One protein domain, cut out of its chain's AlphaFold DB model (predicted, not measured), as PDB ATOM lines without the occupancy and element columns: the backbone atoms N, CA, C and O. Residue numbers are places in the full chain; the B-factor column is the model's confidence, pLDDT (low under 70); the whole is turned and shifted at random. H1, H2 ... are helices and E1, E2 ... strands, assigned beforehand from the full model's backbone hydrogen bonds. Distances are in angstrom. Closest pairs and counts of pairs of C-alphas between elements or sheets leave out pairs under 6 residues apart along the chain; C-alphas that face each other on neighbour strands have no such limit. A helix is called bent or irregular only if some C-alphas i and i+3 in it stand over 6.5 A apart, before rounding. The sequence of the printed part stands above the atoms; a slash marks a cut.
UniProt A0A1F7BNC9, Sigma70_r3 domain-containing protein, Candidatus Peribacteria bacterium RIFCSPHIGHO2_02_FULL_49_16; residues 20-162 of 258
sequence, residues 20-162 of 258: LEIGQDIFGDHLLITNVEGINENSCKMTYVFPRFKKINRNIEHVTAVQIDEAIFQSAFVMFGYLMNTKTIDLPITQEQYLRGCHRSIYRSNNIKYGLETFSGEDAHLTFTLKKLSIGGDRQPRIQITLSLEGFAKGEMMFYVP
ATOM      1  N   LEU A  20      11.335  22.049  51.993       76.88
ATOM      2  CA  LEU A  20      10.349  22.418  52.999       76.88
ATOM      3  C   LEU A  20      10.874  23.509  53.942       76.88
ATOM      4  O   LEU A  20      10.155  24.471  54.188       76.88
ATOM      5  N   GLU A  21      12.125  23.412  54.413       78.00
ATOM      6  CA  GLU A  21      12.765  24.468  55.218       78.00
ATOM      7  C   GLU A  21      12.824  25.797  54.444       78.00
ATOM      8  O   GLU A  21      12.579  26.855  55.018       78.00
ATOM      9  N   ILE A  22      13.064  25.747  53.129       69.12
ATOM     10  CA  ILE A  22      13.016  26.936  52.270       69.12
ATOM     11  C   ILE A  22      11.588  27.480  52.178       69.12
ATOM     12  O   ILE A  22      11.378  28.676  52.358       69.12
ATOM     13  N   GLY A  23      10.592  26.619  51.939       71.62
ATOM     14  CA  GLY A  23       9.178  27.010  51.976       71.62
ATOM     15  C   GLY A  23       8.794  27.692  53.294       71.62
ATOM     16  O   GLY A  23       8.116  28.718  53.279       71.62
ATOM     17  N   GLN A  24       9.280  27.163  54.417       80.56
ATOM     18  CA  GLN A  24       9.007  27.688  55.753       80.56
ATOM     19  C   GLN A  24       9.643  29.064  55.977       80.56
ATOM     20  O   GLN A  24       8.994  29.938  56.541       80.56
ATOM     21  N   ASP A  25      10.871  29.288  55.505       74.06
ATOM     22  CA  ASP A  25      11.537  30.600  55.588       74.06
ATOM     23  C   ASP A  25      10.763  31.692  54.822       74.06
ATOM     24  O   ASP A  25      10.703  32.849  55.231       74.06
ATOM     25  N   ILE A  26      10.109  31.311  53.723       69.69
ATOM     26  CA  ILE A  26       9.389  32.238  52.840       69.69
ATOM     27  C   ILE A  26       7.989  32.547  53.355       69.69
ATOM     28  O   ILE A  26       7.578  33.708  53.398       69.69
ATOM     29  N   PHE A  27       7.220  31.496  53.635       74.31
ATOM     30  CA  PHE A  27       5.788  31.599  53.902       74.31
ATOM     31  C   PHE A  27       5.474  31.571  55.399       74.31
ATOM     32  O   PHE A  27       4.362  31.934  55.790       74.31
ATOM     33  N   GLY A  28       6.435  31.185  56.243       81.00
ATOM     34  CA  GLY A  28       6.252  31.065  57.685       81.00
ATOM     35  C   GLY A  28       5.060  30.176  58.031       81.00
ATOM     36  O   GLY A  28       4.820  29.145  57.403       81.00
ATOM     37  N   ASP A  29       4.258  30.624  58.993       79.62
ATOM     38  CA  ASP A  29       3.064  29.915  59.472       79.62
ATOM     39  C   ASP A  29       1.941  29.799  58.418       79.62
ATOM     40  O   ASP A  29       0.924  29.149  58.657       79.62
ATOM     41  N   HIS A  30       2.099  30.432  57.250       76.00
ATOM     42  CA  HIS A  30       1.146  30.356  56.141       76.00
ATOM     43  C   HIS A  30       1.472  29.257  55.120       76.00
ATOM     44  O   HIS A  30       0.716  29.088  54.158       76.00
ATOM     45  N   LEU A  31       2.572  28.515  55.298       82.38
ATOM     46  CA  LEU A  31       2.914  27.394  54.430       82.38
ATOM     47  C   LEU A  31       1.866  26.275  54.554       82.38
ATOM     48  O   LEU A  31       1.653  25.716  55.626       82.38
ATOM     49  N   LEU A  32       1.218  25.930  53.439       83.00
ATOM     50  CA  LEU A  32       0.239  24.838  53.361       83.00
ATOM     51  C   LEU A  32       0.891  23.474  53.091       83.00
ATOM     52  O   LEU A  32       0.263  22.437  53.306       83.00
ATOM     53  N   ILE A  33       2.119  23.482  52.569       88.00
ATOM     54  CA  ILE A  33       2.886  22.284  52.225       88.00
ATOM     55  C   ILE A  33       3.429  21.667  53.515       88.00
ATOM     56  O   ILE A  33       4.163  22.318  54.251       88.00
ATOM     57  N   THR A  34       3.102  20.403  53.767       88.69
ATOM     58  CA  THR A  34       3.559  19.651  54.946       88.69
ATOM     59  C   THR A  34       4.687  18.677  54.625       88.69
ATOM     60  O   THR A  34       5.472  18.333  55.504       88.69
ATOM     61  N   ASN A  35       4.793  18.234  53.370       89.94
ATOM     62  CA  ASN A  35       5.860  17.349  52.913       89.94
ATOM     63  C   ASN A  35       6.149  17.540  51.416       89.94
ATOM     64  O   ASN A  35       5.239  17.821  50.632       89.94
ATOM     65  N   VAL A  36       7.408  17.330  51.025       89.50
ATOM     66  CA  VAL A  36       7.881  17.349  49.635       89.50
ATOM     67  C   VAL A  36       8.676  16.073  49.376       89.50
ATOM     68  O   VAL A  36       9.731  15.858  49.967       89.50
ATOM     69  N   GLU A  37       8.183  15.242  48.466       91.31
ATOM     70  CA  GLU A  37       8.800  13.984  48.057       91.31
ATOM     71  C   GLU A  37       9.298  14.109  46.611       91.31
ATOM     72  O   GLU A  37       8.516  14.333  45.684       91.31
ATOM     73  N   GLY A  38      10.609  13.989  46.403       89.62
ATOM     74  CA  GLY A  38      11.183  13.942  45.058       89.62
ATOM     75  C   GLY A  38      10.846  12.614  44.384       89.62
ATOM     76  O   GLY A  38      11.214  11.562  44.897       89.62
ATOM     77  N   ILE A  39      10.162  12.654  43.239       91.56
ATOM     78  CA  ILE A  39       9.870  11.447  42.446       91.56
ATOM     79  C   ILE A  39      11.058  11.154  41.525       91.56
ATOM     80  O   ILE A  39      11.508  10.018  41.404       91.56
ATOM     81  N   ASN A  40      11.554  12.193  40.855       91.25
ATOM     82  CA  ASN A  40      12.732  12.175  39.991       91.25
ATOM     83  C   ASN A  40      13.259  13.619  39.842       91.25
ATOM     84  O   ASN A  40      12.697  14.546  40.418       91.25
ATOM     85  N   GLU A  41      14.298  13.847  39.048       90.62
ATOM     86  CA  GLU A  41      14.901  15.178  38.856       90.62
ATOM     87  C   GLU A  41      13.931  16.281  38.382       90.62
ATOM     88  O   GLU A  41      14.090  17.440  38.764       90.62
ATOM     89  N   ASN A  42      12.885  15.930  37.628       92.12
ATOM     90  CA  ASN A  42      11.939  16.868  37.024       92.12
ATOM     91  C   ASN A  42      10.531  16.851  37.652       92.12
ATOM     92  O   ASN A  42       9.670  17.638  37.238       92.12
ATOM     93  N   SER A  43      10.310  16.008  38.665       93.75
ATOM     94  CA  SER A  43       9.020  15.802  39.320       93.75
ATOM     95  C   SER A  43       9.132  15.694  40.836       93.75
ATOM     96  O   SER A  43       9.960  14.953  41.367       93.75
ATOM     97  N   CYS A  44       8.199  16.331  41.541       93.00
ATOM     98  CA  CYS A  44       8.001  16.109  42.971       93.00
ATOM     99  C   CYS A  44       6.514  16.001  43.322       93.00
ATOM    100  O   CYS A  44       5.646  16.562  42.646       93.00
ATOM    101  N   LYS A  45       6.228  15.260  44.389       93.19
ATOM    102  CA  LYS A  45       4.921  15.172  45.029       93.19
ATOM    103  C   LYS A  45       4.928  16.061  46.263       93.19
ATOM    104  O   LYS A  45       5.801  15.948  47.118       93.19
ATOM    105  N   MET A  46       3.935  16.928  46.368       92.00
ATOM    106  CA  MET A  46       3.730  17.776  47.536       92.00
ATOM    107  C   MET A  46       2.491  17.316  48.294       92.00
ATOM    108  O   MET A  46       1.481  16.951  47.682       92.00
ATOM    109  N   THR A  47       2.584  17.329  49.619       90.38
ATOM    110  CA  THR A  47       1.483  16.991  50.527       90.38
ATOM    111  C   THR A  47       1.011  18.239  51.251       90.38
ATOM    112  O   THR A  47       1.827  19.087  51.612       90.38
ATOM    113  N   TYR A  48      -0.302  18.347  51.436       87.31
ATOM    114  CA  TYR A  48      -0.971  19.488  52.047       87.31
ATOM    115  C   TYR A  48      -1.997  19.000  53.048       87.31
ATOM    116  O   TYR A  48      -2.659  17.989  52.817       87.31
ATOM    117  N   VAL A  49      -2.211  19.796  54.088       80.06
ATOM    118  CA  VAL A  49      -3.342  19.623  54.999       80.06
ATOM    119  C   VAL A  49      -4.145  20.917  54.996       80.06
ATOM    120  O   VAL A  49      -3.733  21.932  55.557       80.06
ATOM    121  N   PHE A  50      -5.300  20.903  54.327       75.88
ATOM    122  CA  PHE A  50      -6.147  22.090  54.230       75.88
ATOM    123  C   PHE A  50      -6.974  22.294  55.512       75.88
ATOM    124  O   PHE A  50      -7.707  21.382  55.925       75.88
ATOM    125  N   PRO A  51      -6.944  23.494  56.125       67.75
ATOM    126  CA  PRO A  51      -7.766  23.777  57.294       67.75
ATOM    127  C   PRO A  51      -9.259  23.797  56.930       67.75
ATOM    128  O   PRO A  51      -9.638  24.251  55.846       67.75
ATOM    129  N   ARG A  52     -10.111  23.341  57.863       62.75
ATOM    130  CA  ARG A  52     -11.581  23.309  57.717       62.75
ATOM    131  C   ARG A  52     -12.139  24.701  57.421       62.75
ATOM    132  O   ARG A  52     -11.993  25.606  58.243       62.75
ATOM    133  N   PHE A  53     -12.856  24.859  56.306       60.25
ATOM    134  CA  PHE A  53     -13.539  26.110  55.958       60.25
ATOM    135  C   PHE A  53     -15.068  26.025  56.127       60.25
ATOM    136  O   PHE A  53     -15.674  24.980  55.908       60.25
ATOM    137  N   LYS A  54     -15.714  27.142  56.509       46.50
ATOM    138  CA  LYS A  54     -17.173  27.218  56.777       46.50
ATOM    139  C   LYS A  54     -18.048  27.512  55.547       46.50
ATOM    140  O   LYS A  54     -19.269  27.443  55.653       46.50
ATOM    141  N   LYS A  55     -17.465  27.898  54.406       45.94
ATOM    142  CA  LYS A  55     -18.205  28.249  53.180       45.94
ATOM    143  C   LYS A  55     -17.757  27.375  52.014       45.94
ATOM    144  O   LYS A  55     -16.606  27.444  51.598       45.94
ATOM    145  N   ILE A  56     -18.708  26.599  51.506       47.16
ATOM    146  CA  ILE A  56     -18.571  25.688  50.373       47.16
ATOM    147  C   ILE A  56     -18.572  26.521  49.091       47.16
ATOM    148  O   ILE A  56     -19.515  27.272  48.838       47.16
ATOM    149  N   ASN A  57     -17.533  26.388  48.274       42.31
ATOM    150  CA  ASN A  57     -17.596  26.761  46.866       42.31
ATOM    151  C   ASN A  57     -17.312  25.496  46.050       42.31
ATOM    152  O   ASN A  57     -16.548  24.644  46.484       42.31
ATOM    153  N   ARG A  58     -18.039  25.330  44.945       47.34
ATOM    154  CA  ARG A  58     -18.394  24.033  44.341       47.34
ATOM    155  C   ARG A  58     -17.225  23.045  44.131       47.34
ATOM    156  O   ARG A  58     -16.128  23.441  43.756       47.34
ATOM    157  N   ASN A  59     -17.580  21.758  44.247       50.66
ATOM    158  CA  ASN A  59     -16.841  20.512  43.964       50.66
ATOM    159  C   ASN A  59     -15.890  19.960  45.039       50.66
ATOM    160  O   ASN A  59     -15.462  18.823  44.885       50.66
ATOM    161  N   ILE A  60     -15.628  20.677  46.136       53.66
ATOM    162  CA  ILE A  60     -14.928  20.137  47.315       53.66
ATOM    163  C   ILE A  60     -15.650  20.662  48.566       53.66
ATOM    164  O   ILE A  60     -15.790  21.871  48.735       53.66
ATOM    165  N   GLU A  61     -16.154  19.779  49.436       52.28
ATOM    166  CA  GLU A  61     -17.054  20.175  50.538       52.28
ATOM    167  C   GLU A  61     -16.391  21.079  51.596       52.28
ATOM    168  O   GLU A  61     -17.094  21.763  52.342       52.28
ATOM    169  N   HIS A  62     -15.054  21.150  51.652       59.16
ATOM    170  CA  HIS A  62     -14.350  21.807  52.762       59.16
ATOM    171  C   HIS A  62     -13.094  22.625  52.406       59.16
ATOM    172  O   HIS A  62     -12.483  23.187  53.318       59.16
ATOM    173  N   VAL A  63     -12.724  22.741  51.124       62.78
ATOM    174  CA  VAL A  63     -11.571  23.535  50.655       62.78
ATOM    175  C   VAL A  63     -12.048  24.586  49.657       62.78
ATOM    176  O   VAL A  63     -12.801  24.292  48.733       62.78
ATOM    177  N   THR A  64     -11.629  25.836  49.842       68.00
ATOM    178  CA  THR A  64     -11.991  26.934  48.934       68.00
ATOM    179  C   THR A  64     -11.065  26.992  47.721       68.00
ATOM    180  O   THR A  64      -9.887  26.650  47.806       68.00
ATOM    181  N   ALA A  65     -11.565  27.536  46.604       70.25
ATOM    182  CA  ALA A  65     -10.730  27.843  45.439       70.25
ATOM    183  C   ALA A  65      -9.502  28.688  45.822       70.25
ATOM    184  O   ALA A  65      -8.418  28.427  45.330       70.25
ATOM    185  N   VAL A  66      -9.641  29.620  46.775       74.38
ATOM    186  CA  VAL A  66      -8.538  30.457  47.280       74.38
ATOM    187  C   VAL A  66      -7.443  29.633  47.971       74.38
ATOM    188  O   VAL A  66      -6.265  29.929  47.810       74.38
ATOM    189  N   GLN A  67      -7.798  28.585  48.719       76.06
ATOM    190  CA  GLN A  67      -6.811  27.714  49.374       76.06
ATOM    191  C   GLN A  67      -6.069  26.828  48.370       76.06
ATOM    192  O   GLN A  67      -4.859  26.660  48.481       76.06
ATOM    193  N   ILE A  68      -6.774  26.290  47.373       77.62
ATOM    194  CA  ILE A  68      -6.147  25.545  46.270       77.62
ATOM    195  C   ILE A  68      -5.219  26.461  45.476       77.62
ATOM    196  O   ILE A  68      -4.110  26.085  45.105       77.62
ATOM    197  N   ASP A  69      -5.675  27.680  45.247       77.81
ATOM    198  CA  ASP A  69      -4.947  28.716  44.552       77.81
ATOM    199  C   ASP A  69      -3.637  29.077  45.251       77.81
ATOM    200  O   ASP A  69      -2.597  29.173  44.589       77.81
ATOM    201  N   GLU A  70      -3.700  29.245  46.569       80.12
ATOM    202  CA  GLU A  70      -2.552  29.481  47.436       80.12
ATOM    203  C   GLU A  70      -1.610  28.269  47.443       80.12
ATOM    204  O   GLU A  70      -0.408  28.433  47.255       80.12
ATOM    205  N   ALA A  71      -2.141  27.046  47.545       82.50
ATOM    206  CA  ALA A  71      -1.336  25.827  47.480       82.50
ATOM    207  C   ALA A  71      -0.561  25.738  46.159       82.50
ATOM    208  O   ALA A  71       0.661  25.595  46.172       82.50
ATOM    209  N   ILE A  72      -1.233  25.907  45.014       81.56
ATOM    210  CA  ILE A  72      -0.594  25.910  43.686       81.56
ATOM    211  C   ILE A  72       0.458  27.024  43.581       81.56
ATOM    212  O   ILE A  72       1.520  26.817  42.992       81.56
ATOM    213  N   PHE A  73       0.182  28.202  44.149       81.12
ATOM    214  CA  PHE A  73       1.124  29.318  44.172       81.12
ATOM    215  C   PHE A  73       2.386  28.964  44.965       81.12
ATOM    216  O   PHE A  73       3.471  29.003  44.389       81.12
ATOM    217  N   GLN A  74       2.252  28.537  46.224       83.06
ATOM    218  CA  GLN A  74       3.366  28.116  47.087       83.06
ATOM    219  C   GLN A  74       4.195  26.994  46.441       83.06
ATOM    220  O   GLN A  74       5.427  27.037  46.435       83.06
ATOM    221  N   SER A  75       3.522  26.045  45.794       84.56
ATOM    222  CA  SER A  75       4.162  24.929  45.093       84.56
ATOM    223  C   SER A  75       5.068  25.358  43.952       84.56
ATOM    224  O   SER A  75       6.108  24.748  43.730       84.56
ATOM    225  N   ALA A  76       4.697  26.406  43.212       81.56
ATOM    226  CA  ALA A  76       5.515  26.918  42.117       81.56
ATOM    227  C   ALA A  76       6.919  27.295  42.608       81.56
ATOM    228  O   ALA A  76       7.916  27.032  41.937       81.56
ATOM    229  N   PHE A  77       6.991  27.888  43.801       81.00
ATOM    230  CA  PHE A  77       8.238  28.326  44.413       81.00
ATOM    231  C   PHE A  77       9.081  27.170  44.924       81.00
ATOM    232  O   PHE A  77      10.293  27.154  44.705       81.00
ATOM    233  N   VAL A  78       8.439  26.206  45.583       84.56
ATOM    234  CA  VAL A  78       9.107  24.991  46.052       84.56
ATOM    235  C   VAL A  78       9.622  24.188  44.857       84.56
ATOM    236  O   VAL A  78      10.774  23.764  44.856       84.56
ATOM    237  N   MET A  79       8.830  24.073  43.787       87.50
ATOM    238  CA  MET A  79       9.236  23.394  42.557       87.50
ATOM    239  C   MET A  79      10.387  24.115  41.848       87.50
ATOM    240  O   MET A  79      11.292  23.462  41.335       87.50
ATOM    241  N   PHE A  80      10.393  25.451  41.815       85.69
ATOM    242  CA  PHE A  80      11.517  26.201  41.252       85.69
ATOM    243  C   PHE A  80      12.825  25.891  41.990       85.69
ATOM    244  O   PHE A  80      13.835  25.609  41.352       85.69
ATOM    245  N   GLY A  81      12.789  25.890  43.326       84.19
ATOM    246  CA  GLY A  81      13.920  25.462  44.150       84.19
ATOM    247  C   GLY A  81      14.352  24.036  43.856       84.19
ATOM    248  O   GLY A  81      15.535  23.780  43.637       84.19
ATOM    249  N   TYR A  82      13.378  23.127  43.783       87.00
ATOM    250  CA  TYR A  82      13.608  21.716  43.496       87.00
ATOM    251  C   TYR A  82      14.386  21.526  42.197       87.00
ATOM    252  O   TYR A  82      15.456  20.928  42.214       87.00
ATOM    253  N   LEU A  83      13.903  22.129  41.108       87.94
ATOM    254  CA  LEU A  83      14.521  22.045  39.786       87.94
ATOM    255  C   LEU A  83      15.937  22.637  39.734       87.94
ATOM    256  O   LEU A  83      16.777  22.145  38.980       87.94
ATOM    257  N   MET A  84      16.204  23.698  40.502       84.81
ATOM    258  CA  MET A  84      17.548  24.278  40.620       84.81
ATOM    259  C   MET A  84      18.493  23.324  41.359       84.81
ATOM    260  O   MET A  84      19.627  23.113  40.937       84.81
ATOM    261  N   ASN A  85      18.025  22.720  42.455       84.38
ATOM    262  CA  ASN A  85      18.832  21.825  43.285       84.38
ATOM    263  C   ASN A  85      19.136  20.492  42.590       84.38
ATOM    264  O   ASN A  85      20.249  19.977  42.685       84.38
ATOM    265  N   THR A  86      18.175  19.954  41.835       84.38
ATOM    266  CA  THR A  86      18.379  18.766  40.992       84.38
ATOM    267  C   THR A  86      19.169  19.068  39.719       84.38
ATOM    268  O   THR A  86      19.468  18.149  38.961       84.38
ATOM    269  N   LYS A  87      19.534  20.338  39.477       84.50
ATOM    270  CA  LYS A  87      20.212  20.828  38.265       84.50
ATOM    271  C   LYS A  87      19.441  20.561  36.968       84.50
ATOM    272  O   LYS A  87      20.016  20.613  35.887       84.50
ATOM    273  N   THR A  88      18.137  20.308  37.060       85.31
ATOM    274  CA  THR A  88      17.253  20.180  35.894       85.31
ATOM    275  C   THR A  88      17.059  21.520  35.190       85.31
ATOM    276  O   THR A  88      16.841  21.563  33.981       85.31
ATOM    277  N   ILE A  89      17.147  22.626  35.932       82.81
ATOM    278  CA  ILE A  89      17.260  23.964  35.357       82.81
ATOM    279  C   ILE A  89      18.541  24.617  35.873       82.81
ATOM    280  O   ILE A  89      18.817  24.595  37.070       82.81
ATOM    281  N   ASP A  90      19.307  25.213  34.964       80.19
ATOM    282  CA  ASP A  90      20.488  26.005  35.298       80.19
ATOM    283  C   ASP A  90      20.203  27.461  34.950       80.19
ATOM    284  O   ASP A  90      20.196  27.865  33.783       80.19
ATOM    285  N   LEU A  91      19.841  28.230  35.975       78.50
ATOM    286  CA  LEU A  91      19.492  29.630  35.827       78.50
ATOM    287  C   LEU A  91      20.460  30.514  36.612       78.50
ATOM    288  O   LEU A  91      20.844  30.186  37.733       78.50
ATOM    289  N   PRO A  92      20.769  31.713  36.092       72.50
ATOM    290  CA  PRO A  92      21.664  32.681  36.723       72.50
ATOM    291  C   PRO A  92      21.019  33.394  37.930       72.50
ATOM    292  O   PRO A  92      21.224  34.584  38.148       72.50
ATOM    293  N   ILE A  93      20.143  32.737  38.682       77.06
ATOM    294  CA  ILE A  93      19.466  33.322  39.838       77.06
ATOM    295  C   ILE A  93      19.299  32.275  40.927       77.06
ATOM    296  O   ILE A  93      19.054  31.107  40.645       77.06
ATOM    297  N   THR A  94      19.388  32.699  42.183       77.44
ATOM    298  CA  THR A  94      19.060  31.815  43.305       77.44
ATOM    299  C   THR A  94      17.546  31.717  43.490       77.44
ATOM    300  O   THR A  94      16.790  32.593  43.054       77.44
ATOM    301  N   GLN A  95      17.092  30.681  44.195       75.75
ATOM    302  CA  GLN A  95      15.695  30.574  44.615       75.75
ATOM    303  C   GLN A  95      15.263  31.803  45.433       75.75
ATOM    304  O   GLN A  95      14.227  32.393  45.143       75.75
ATOM    305  N   GLU A  96      16.087  32.263  46.380       74.69
ATOM    306  CA  GLU A  96      15.828  33.477  47.172       74.69
ATOM    307  C   GLU A  96      15.640  34.725  46.286       74.69
ATOM    308  O   GLU A  96      14.726  35.530  46.486       74.69
ATOM    309  N   GLN A  97      16.487  34.887  45.265       76.69
ATOM    310  CA  GLN A  97      16.378  35.996  44.317       76.69
ATOM    311  C   GLN A  97      15.099  35.906  43.488       76.69
ATOM    312  O   GLN A  97      14.443  36.931  43.284       76.69
ATOM    313  N   TYR A  98      14.737  34.700  43.034       77.38
ATOM    314  CA  TYR A  98      13.465  34.438  42.367       77.38
ATOM    315  C   TYR A  98      12.308  34.895  43.262       77.38
ATOM    316  O   TYR A  98      11.525  35.757  42.871       77.38
ATOM    317  N   LEU A  99      12.265  34.430  44.505       69.44
ATOM    318  CA  LEU A  99      11.200  34.716  45.466       69.44
ATOM    319  C   LEU A  99      10.950  36.204  45.685       69.44
ATOM    320  O   LEU A  99       9.829  36.679  45.492       69.44
ATOM    321  N   ARG A 100      12.009  36.968  45.966       69.25
ATOM    322  CA  ARG A 100      11.910  38.420  46.183       69.25
ATOM    323  C   ARG A 100      11.364  39.179  44.970       69.25
ATOM    324  O   ARG A 100      10.872  40.295  45.121       69.25
ATOM    325  N   GLY A 101      11.459  38.608  43.768       64.94
ATOM    326  CA  GLY A 101      10.976  39.230  42.536       64.94
ATOM    327  C   GLY A 101       9.670  38.672  41.964       64.94
ATOM    328  O   GLY A 101       9.144  39.281  41.031       64.94
ATOM    329  N   CYS A 102       9.145  37.549  42.475       60.12
ATOM    330  CA  CYS A 102       8.180  36.714  41.739       60.12
ATOM    331  C   CYS A 102       6.736  36.697  42.243       60.12
ATOM    332  O   CYS A 102       5.898  36.063  41.602       60.12
ATOM    333  N   HIS A 103       6.377  37.460  43.280       55.06
ATOM    334  CA  HIS A 103       4.976  37.539  43.734       55.06
ATOM    335  C   HIS A 103       3.975  37.981  42.639       55.06
ATOM    336  O   HIS A 103       2.772  37.839  42.821       55.06
ATOM    337  N   ARG A 104       4.439  38.519  41.496       51.81
ATOM    338  CA  ARG A 104       3.596  39.053  40.407       51.81
ATOM    339  C   ARG A 104       3.725  38.331  39.053       51.81
ATOM    340  O   ARG A 104       3.159  38.819  38.081       51.81
ATOM    341  N   SER A 105       4.479  37.230  38.946       54.75
ATOM    342  CA  SER A 105       4.834  36.614  37.644       54.75
ATOM    343  C   SER A 105       4.397  35.155  37.457       54.75
ATOM    344  O   SER A 105       4.824  34.503  36.497       54.75
ATOM    345  N   ILE A 106       3.533  34.646  38.338       62.03
ATOM    346  CA  ILE A 106       2.909  33.324  38.207       62.03
ATOM    347  C   ILE A 106       1.584  33.489  37.458       62.03
ATOM    348  O   ILE A 106       0.694  34.205  37.912       62.03
ATOM    349  N   TYR A 107       1.462  32.841  36.298       60.19
ATOM    350  CA  TYR A 107       0.281  32.923  35.441       60.19
ATOM    351  C   TYR A 107      -0.373  31.550  35.341       60.19
ATOM    352  O   TYR A 107       0.187  30.586  34.816       60.19
ATOM    353  N   ARG A 108      -1.611  31.453  35.808       59.28
ATOM    354  CA  ARG A 108      -2.377  30.227  35.606       59.28
ATOM    355  C   ARG A 108      -2.792  30.119  34.150       59.28
ATOM    356  O   ARG A 108      -3.257  31.088  33.555       59.28
ATOM    357  N   SER A 109      -2.642  28.924  33.586       57.69
ATOM    358  CA  SER A 109      -3.405  28.584  32.393       57.69
ATOM    359  C   SER A 109      -4.874  28.461  32.801       57.69
ATOM    360  O   SER A 109      -5.173  27.915  33.864       57.69
ATOM    361  N   ASN A 110      -5.801  28.931  31.967       56.50
ATOM    362  CA  ASN A 110      -7.244  28.936  32.259       56.50
ATOM    363  C   ASN A 110      -7.874  27.526  32.370       56.50
ATOM    364  O   ASN A 110      -9.081  27.405  32.543       56.50
ATOM    365  N   ASN A 111      -7.072  26.461  32.267       66.31
ATOM    366  CA  ASN A 111      -7.525  25.079  32.108       66.31
ATOM    367  C   ASN A 111      -7.283  24.190  33.342       66.31
ATOM    368  O   ASN A 111      -7.331  22.966  33.214       66.31
ATOM    369  N   ILE A 112      -7.008  24.762  34.520       73.94
ATOM    370  CA  ILE A 112      -6.904  23.964  35.752       73.94
ATOM    371  C   ILE A 112      -8.298  23.454  36.131       73.94
ATOM    372  O   ILE A 112      -9.231  24.228  36.336       73.94
ATOM    373  N   LYS A 113      -8.430  22.132  36.212       77.12
ATOM    374  CA  LYS A 113      -9.624  21.430  36.678       77.12
ATOM    375  C   LYS A 113      -9.391  20.973  38.110       77.12
ATOM    376  O   LYS A 113      -8.385  20.328  38.392       77.12
ATOM    377  N   TYR A 114     -10.324  21.279  38.999       74.94
ATOM    378  CA  TYR A 114     -10.281  20.783  40.370       74.94
ATOM    379  C   TYR A 114     -10.812  19.347  40.413       74.94
ATOM    380  O   TYR A 114     -11.855  19.050  39.825       74.94
ATOM    381  N   GLY A 115     -10.050  18.460  41.048       64.19
ATOM    382  CA  GLY A 115     -10.466  17.099  41.361       64.19
ATOM    383  C   GLY A 115     -11.514  17.097  42.474       64.19
ATOM    384  O   GLY A 115     -11.610  18.047  43.245       64.19
ATOM    385  N   LEU A 116     -12.322  16.039  42.531       56.56
ATOM    386  CA  LEU A 116     -13.453  15.925  43.462       56.56
ATOM    387  C   LEU A 116     -13.050  15.441  44.870       56.56
ATOM    388  O   LEU A 116     -13.835  15.573  45.801       56.56
ATOM    389  N   GLU A 117     -11.845  14.895  45.050       52.88
ATOM    390  CA  GLU A 117     -11.490  14.100  46.236       52.88
ATOM    391  C   GLU A 117     -10.448  14.796  47.120       52.88
ATOM    392  O   GLU A 117      -9.277  14.426  47.135       52.88
ATOM    393  N   THR A 118     -10.860  15.817  47.874       55.06
ATOM    394  CA  THR A 118     -10.103  16.229  49.071       55.06
ATOM    395  C   THR A 118     -11.048  16.461  50.237       55.06
ATOM    396  O   THR A 118     -11.947  17.300  50.172       55.06
ATOM    397  N   PHE A 119     -10.851  15.715  51.319       57.25
ATOM    398  CA  PHE A 119     -11.597  15.888  52.559       57.25
ATOM    399  C   PHE A 119     -10.754  16.693  53.551       57.25
ATOM    400  O   PHE A 119      -9.524  16.685  53.518       57.25
ATOM    401  N   SER A 120     -11.400  17.472  54.420       59.50
ATOM    402  CA  SER A 120     -10.648  18.350  55.317       59.50
ATOM    403  C   SER A 120      -9.986  17.585  56.456       59.50
ATOM    404  O   SER A 120     -10.641  16.817  57.162       59.50
ATOM    405  N   GLY A 121      -8.707  17.889  56.682       62.94
ATOM    406  CA  GLY A 121      -7.869  17.199  57.659       62.94
ATOM    407  C   GLY A 121      -7.240  15.916  57.120       62.94
ATOM    408  O   GLY A 121      -6.479  15.293  57.850       62.94
ATOM    409  N   GLU A 122      -7.529  15.544  55.872       72.94
ATOM    410  CA  GLU A 122      -6.816  14.486  55.165       72.94
ATOM    411  C   GLU A 122      -5.664  15.067  54.349       72.94
ATOM    412  O   GLU A 122      -5.688  16.233  53.933       72.94
ATOM    413  N   ASP A 123      -4.666  14.220  54.114       81.44
ATOM    414  CA  ASP A 123      -3.554  14.538  53.238       81.44
ATOM    415  C   ASP A 123      -4.067  14.691  51.806       81.44
ATOM    416  O   ASP A 123      -4.527  13.749  51.160       81.44
ATOM    417  N   ALA A 124      -3.956  15.907  51.291       84.94
ATOM    418  CA  ALA A 124      -4.149  16.187  49.885       84.94
ATOM    419  C   ALA A 124      -2.796  16.132  49.178       84.94
ATOM    420  O   ALA A 124      -1.772  16.561  49.717       84.94
ATOM    421  N   HIS A 125      -2.786  15.646  47.940       88.38
ATOM    422  CA  HIS A 125      -1.559  15.529  47.161       88.38
ATOM    423  C   HIS A 125      -1.654  16.251  45.828       88.38
ATOM    424  O   HIS A 125      -2.684  16.215  45.147       88.38
ATOM    425  N   LEU A 126      -0.536  16.856  45.441       89.56
ATOM    426  CA  LEU A 126      -0.351  17.432  44.123       89.56
ATOM    427  C   LEU A 126       1.045  17.084  43.618       89.56
ATOM    428  O   LEU A 126       2.051  17.436  44.235       89.56
ATOM    429  N   THR A 127       1.088  16.377  42.500       91.88
ATOM    430  CA  THR A 127       2.312  16.064  41.778       91.88
ATOM    431  C   THR A 127       2.561  17.145  40.739       91.88
ATOM    432  O   THR A 127       1.686  17.465  39.928       91.88
ATOM    433  N   PHE A 128       3.774  17.686  40.760       92.62
ATOM    434  CA  PHE A 128       4.273  18.643  39.788       92.62
ATOM    435  C   PHE A 128       5.314  17.966  38.916       92.62
ATOM    436  O   PHE A 128       6.223  17.317  39.429       92.62
ATOM    437  N   THR A 129       5.214  18.174  37.606       93.56
ATOM    438  CA  THR A 129       6.210  17.699  36.640       93.56
ATOM    439  C   THR A 129       6.574  18.825  35.691       93.56
ATOM    440  O   THR A 129       5.689  19.452  35.101       93.56
ATOM    441  N   LEU A 130       7.870  19.074  35.513       92.69
ATOM    442  CA  LEU A 130       8.359  20.006  34.505       92.69
ATOM    443  C   LEU A 130       8.019  19.477  33.108       92.69
ATOM    444  O   LEU A 130       8.494  18.426  32.691       92.69
ATOM    445  N   LYS A 131       7.195  20.225  32.373       91.44
ATOM    446  CA  LYS A 131       6.830  19.908  30.985       91.44
ATOM    447  C   LYS A 131       7.720  20.615  29.985       91.44
ATOM    448  O   LYS A 131       8.040  20.059  28.941       91.44
ATOM    449  N   LYS A 132       8.046  21.878  30.263       88.31
ATOM    450  CA  LYS A 132       8.799  22.715  29.334       88.31
ATOM    451  C   LYS A 132       9.541  23.818  30.068       88.31
ATOM    452  O   LYS A 132       8.939  24.564  30.837       88.31
ATOM    453  N   LEU A 133      10.814  23.980  29.730       86.19
ATOM    454  CA  LEU A 133      11.578  25.197  29.966       86.19
ATOM    455  C   LEU A 133      11.726  25.926  28.627       86.19
ATOM    456  O   LEU A 133      12.052  25.325  27.608       86.19
ATOM    457  N   SER A 134      11.421  27.218  28.581       81.25
ATOM    458  CA  SER A 134      11.614  28.044  27.387       81.25
ATOM    459  C   SER A 134      12.397  29.288  27.750       81.25
ATOM    460  O   SER A 134      11.919  30.117  28.521       81.25
ATOM    461  N   ILE A 135      13.586  29.418  27.167       75.19
ATOM    462  CA  ILE A 135      14.473  30.561  27.361       75.19
ATOM    463  C   ILE A 135      14.535  31.342  26.046       75.19
ATOM    464  O   ILE A 135      15.041  30.851  25.041       75.19
ATOM    465  N   GLY A 136      14.009  32.568  26.042       63.84
ATOM    466  CA  GLY A 136      14.046  33.463  24.881       63.84
ATOM    467  C   GLY A 136      12.670  33.968  24.443       63.84
ATOM    468  O   GLY A 136      11.702  33.927  25.199       63.84
ATOM    469  N   GLY A 137      12.602  34.517  23.230       55.28
ATOM    470  CA  GLY A 137      11.380  35.050  22.627       55.28
ATOM    471  C   GLY A 137      11.648  36.296  21.784       55.28
ATOM    472  O   GLY A 137      12.213  37.268  22.283       55.28
ATOM    473  N   ASP A 138      11.189  36.284  20.531       43.50
ATOM    474  CA  ASP A 138      11.546  37.289  19.514       43.50
ATOM    475  C   ASP A 138      11.084  38.710  19.863       43.50
ATOM    476  O   ASP A 138      11.741  39.697  19.536       43.50
ATOM    477  N   ARG A 139       9.948  38.827  20.560       50.22
ATOM    478  CA  ARG A 139       9.384  40.125  20.976       50.22
ATOM    479  C   ARG A 139       9.785  40.523  22.388       50.22
ATOM    480  O   ARG A 139       9.954  41.707  22.676       50.22
ATOM    481  N   GLN A 140       9.890  39.543  23.281       55.78
ATOM    482  CA  GLN A 140      10.186  39.760  24.686       55.78
ATOM    483  C   GLN A 140      10.969  38.570  25.236       55.78
ATOM    484  O   GLN A 140      10.381  37.497  25.397       55.78
ATOM    485  N   PRO A 141      12.250  38.758  25.576       57.38
ATOM    486  CA  PRO A 141      13.025  37.691  26.170       57.38
ATOM    487  C   PRO A 141      12.464  37.337  27.541       57.38
ATOM    488  O   PRO A 141      12.302  38.209  28.397       57.38
ATOM    489  N   ARG A 142      12.122  36.067  27.732       72.00
ATOM    490  CA  ARG A 142      11.553  35.555  28.976       72.00
ATOM    491  C   ARG A 142      12.067  34.150  29.236       72.00
ATOM    492  O   ARG A 142      12.342  33.411  28.296       72.00
ATOM    493  N   ILE A 143      12.179  33.803  30.510       78.75
ATOM    494  CA  ILE A 143      12.333  32.416  30.937       78.75
ATOM    495  C   ILE A 143      10.962  31.991  31.420       78.75
ATOM    496  O   ILE A 143      10.428  32.588  32.354       78.75
ATOM    497  N   GLN A 144      10.377  31.031  30.721       84.56
ATOM    498  CA  GLN A 144       9.072  30.471  31.020       84.56
ATOM    499  C   GLN A 144       9.254  29.023  31.451       84.56
ATOM    500  O   GLN A 144       9.888  28.241  30.743       84.56
ATOM    501  N   ILE A 145       8.658  28.679  32.583       85.81
ATOM    502  CA  ILE A 145       8.592  27.317  33.093       85.81
ATOM    503  C   ILE A 145       7.131  26.884  33.039       85.81
ATOM    504  O   ILE A 145       6.256  27.579  33.559       85.81
ATOM    505  N   THR A 146       6.868  25.761  32.375       88.81
ATOM    506  CA  THR A 146       5.551  25.128  32.305       88.81
ATOM    507  C   THR A 146       5.583  23.839  33.114       88.81
ATOM    508  O   THR A 146       6.391  22.952  32.828       88.81
ATOM    509  N   LEU A 147       4.682  23.720  34.088       90.12
ATOM    510  CA  LEU A 147       4.501  22.516  34.895       90.12
ATOM    511  C   LEU A 147       3.145  21.881  34.595       90.12
ATOM    512  O   LEU A 147       2.154  22.595  34.436       90.12
ATOM    513  N   SER A 148       3.088  20.552  34.581       91.31
ATOM    514  CA  SER A 148       1.825  19.825  34.703       91.31
ATOM    515  C   SER A 148       1.516  19.513  36.160       91.31
ATOM    516  O   SER A 148       2.423  19.215  36.935       91.31
ATOM    517  N   LEU A 149       0.227  19.542  36.476       89.88
ATOM    518  CA  LEU A 149      -0.366  19.317  37.786       89.88
ATOM    519  C   LEU A 149      -1.213  18.045  37.734       89.88
ATOM    520  O   LEU A 149      -2.036  17.909  36.820       89.88
ATOM    521  N   GLU A 150      -1.056  17.156  38.711       89.38
ATOM    522  CA  GLU A 150      -1.921  15.984  38.879       89.38
ATOM    523  C   GLU A 150      -2.164  15.665  40.360       89.38
ATOM    524  O   GLU A 150      -1.227  15.619  41.151       89.38
ATOM    525  N   GLY A 151      -3.427  15.461  40.742       86.56
ATOM    526  CA  GLY A 151      -3.857  15.264  42.128       86.56
ATOM    527  C   GLY A 151      -5.218  15.916  42.364       86.56
ATOM    528  O   GLY A 151      -6.098  15.842  41.502       86.56
ATOM    529  N   PHE A 152      -5.376  16.630  43.482       82.31
ATOM    530  CA  PHE A 152      -6.599  17.406  43.753       82.31
ATOM    531  C   PHE A 152      -6.830  18.567  42.773       82.31
ATOM    532  O   PHE A 152      -7.915  19.144  42.717       82.31
ATOM    533  N   ALA A 153      -5.821  18.914  41.977       82.69
ATOM    534  CA  ALA A 153      -5.942  19.767  40.810       82.69
ATOM    535  C   ALA A 153      -5.236  19.099  39.627       82.69
ATOM    536  O   ALA A 153      -4.192  18.464  39.780       82.69
ATOM    537  N   LYS A 154      -5.805  19.253  38.431       86.75
ATOM    538  CA  LYS A 154      -5.251  18.728  37.186       86.75
ATOM    539  C   LYS A 154      -5.203  19.807  36.122       86.75
ATOM    540  O   LYS A 154      -6.202  20.472  35.860       86.75
ATOM    541  N   GLY A 155      -4.060  19.960  35.472       87.62
ATOM    542  CA  GLY A 155      -3.898  20.940  34.404       87.62
ATOM    543  C   GLY A 155      -2.448  21.334  34.198       87.62
ATOM    544  O   GLY A 155      -1.534  20.583  34.527       87.62
ATOM    545  N   GLU A 156      -2.251  22.528  33.658       88.06
ATOM    546  CA  GLU A 156      -0.930  23.105  33.456       88.06
ATOM    547  C   GLU A 156      -0.857  24.485  34.096       88.06
ATOM    548  O   GLU A 156      -1.819  25.258  34.080       88.06
ATOM    549  N   MET A 157       0.314  24.812  34.618       85.00
ATOM    550  CA  MET A 157       0.631  26.143  35.104       85.00
ATOM    551  C   MET A 157       1.891  26.662  34.436       85.00
ATOM    552  O   MET A 157       2.782  25.895  34.069       85.00
ATOM    553  N   MET A 158       1.965  27.982  34.290       83.88
ATOM    554  CA  MET A 158       3.126  28.650  33.731       83.88
ATOM    555  C   MET A 158       3.607  29.726  34.690       83.88
ATOM    556  O   MET A 158       2.830  30.465  35.289       83.88
ATOM    557  N   PHE A 159       4.911  29.871  34.815       80.88
ATOM    558  CA  PHE A 159       5.464  31.020  35.508       80.88
ATOM    559  C   PHE A 159       6.686  31.533  34.786       80.88
ATOM    560  O   PHE A 159       7.380  30.807  34.069       80.88
ATOM    561  N   TYR A 160       6.909  32.829  34.959       80.19
ATOM    562  CA  TYR A 160       8.024  33.515  34.347       80.19
ATOM    563  C   TYR A 160       9.021  33.919  35.408       80.19
ATOM    564  O   TYR A 160       8.650  34.403  36.481       80.19
ATOM    565  N   VAL A 161      10.295  33.794  35.060       78.06
ATOM    566  CA  VAL A 161      11.344  34.495  35.781       78.06
ATOM    567  C   VAL A 161      11.337  35.958  35.320       78.06
ATOM    568  O   VAL A 161      11.464  36.229  34.117       78.06
ATOM    569  N   PRO A 162      11.184  36.924  36.241       73.94
ATOM    570  CA  PRO A 162      11.186  38.334  35.915       73.94
ATOM    571  C   PRO A 162      12.467  38.758  35.202       73.94
ATOM    572  O   PRO A 162      13.580  38.521  35.675       73.94
TER     573      PRO A 162
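AT A GLANCE: This is residues 20 to 162 of the 258 residues of the protein "Sigma70_r3 domain-containing protein" of Candidatus Peribacteria bacterium RIFCSPHIGHO2_02_FULL_49_16 (UniProt A0A1F7BNC9). A strongly twisted sheet of six strands curls round one long helix, H2, which makes the core. H1 packs on H2 over the edge strand E1, and H3 folds back on the last part of H2. The 143 printed residues hold three named helices and six named strands, in the order H1 E1 E2 H2 H3 E3 E4 E5 E6; the sheet, E1 - E2 - E4 - E5 - E6 - E3, is antiparallel throughout. The class is mixed, helices and strands; the whole is compact, with a radius of gyration of the C-alphas of 15.1 A and spans of 46 by 31 by 27 A.

HOW THE PARTS SIT: H1, residues 20 to 30, is irregular: C-alphas 26 and 29 are 9.5 A apart. E1, residues 33 to 40, and E2, residues 43 to 49, form a hairpin, with N 37 and O 45 2.8 A apart. H2, residues 65 to 85, is on the same face of the sheet as H1; H2 and the sheet make two layers, a helix on one face of a sheet. With residues 74 to 78 alone H2 touches H1, closest at the C-alphas of Gly 23 and Val 78, 6.3 A, at a shallow tilt of 22 degrees, opposite ways. H3, residues 95 to 102, forms a helical hairpin with H2, closest at the C-alphas of Gly 81 and Gln 95, 5.4 A, and only grazes the sheet. E3, residues 106 to 108, E4, 123 to 136, E5, 142 to 151, and E6, 153 to 161, form a Greek key: E4 E5 E6 are a meander, each strand the antiparallel neighbour of the one before, and E3 is the antiparallel neighbour of E6. Pairs within hydrogen-bond range are N 46 and O 126, 2.9 A, for E2 and E4; N 134 and O 144, 2.8 A, for E4 and E5; N 149 and O 155, 2.8 A, for E5 and E6; and N 107 and O 158, 2.9 A, for E6 and E3. Every O i to N i+4 pair is within range in H3, 5 of 7 in H1 and 16 of 17 in H2.

IN THESE COORDINATES: C-alpha 20 of H1 is at (10.349, 22.418, 52.999). H2 is 30.2 A long, E4 38.4 A, E5 28.7 A and E6 23.3 A; E6 bends by 56 degrees at residue 156 and ends with C-alpha 161 at (11.344, 34.495, 35.781).

THE WHOLE: The C-alphas of Lys 54 and Asp 138 are the farthest apart, 48.1 A. The printed part has no cut; its long links are E2 to H2 and E3 to E4. Mean pLDDT of the printed part is 75.8, under 70 in 42 residues, among them 51 to 64 and 99 to 111.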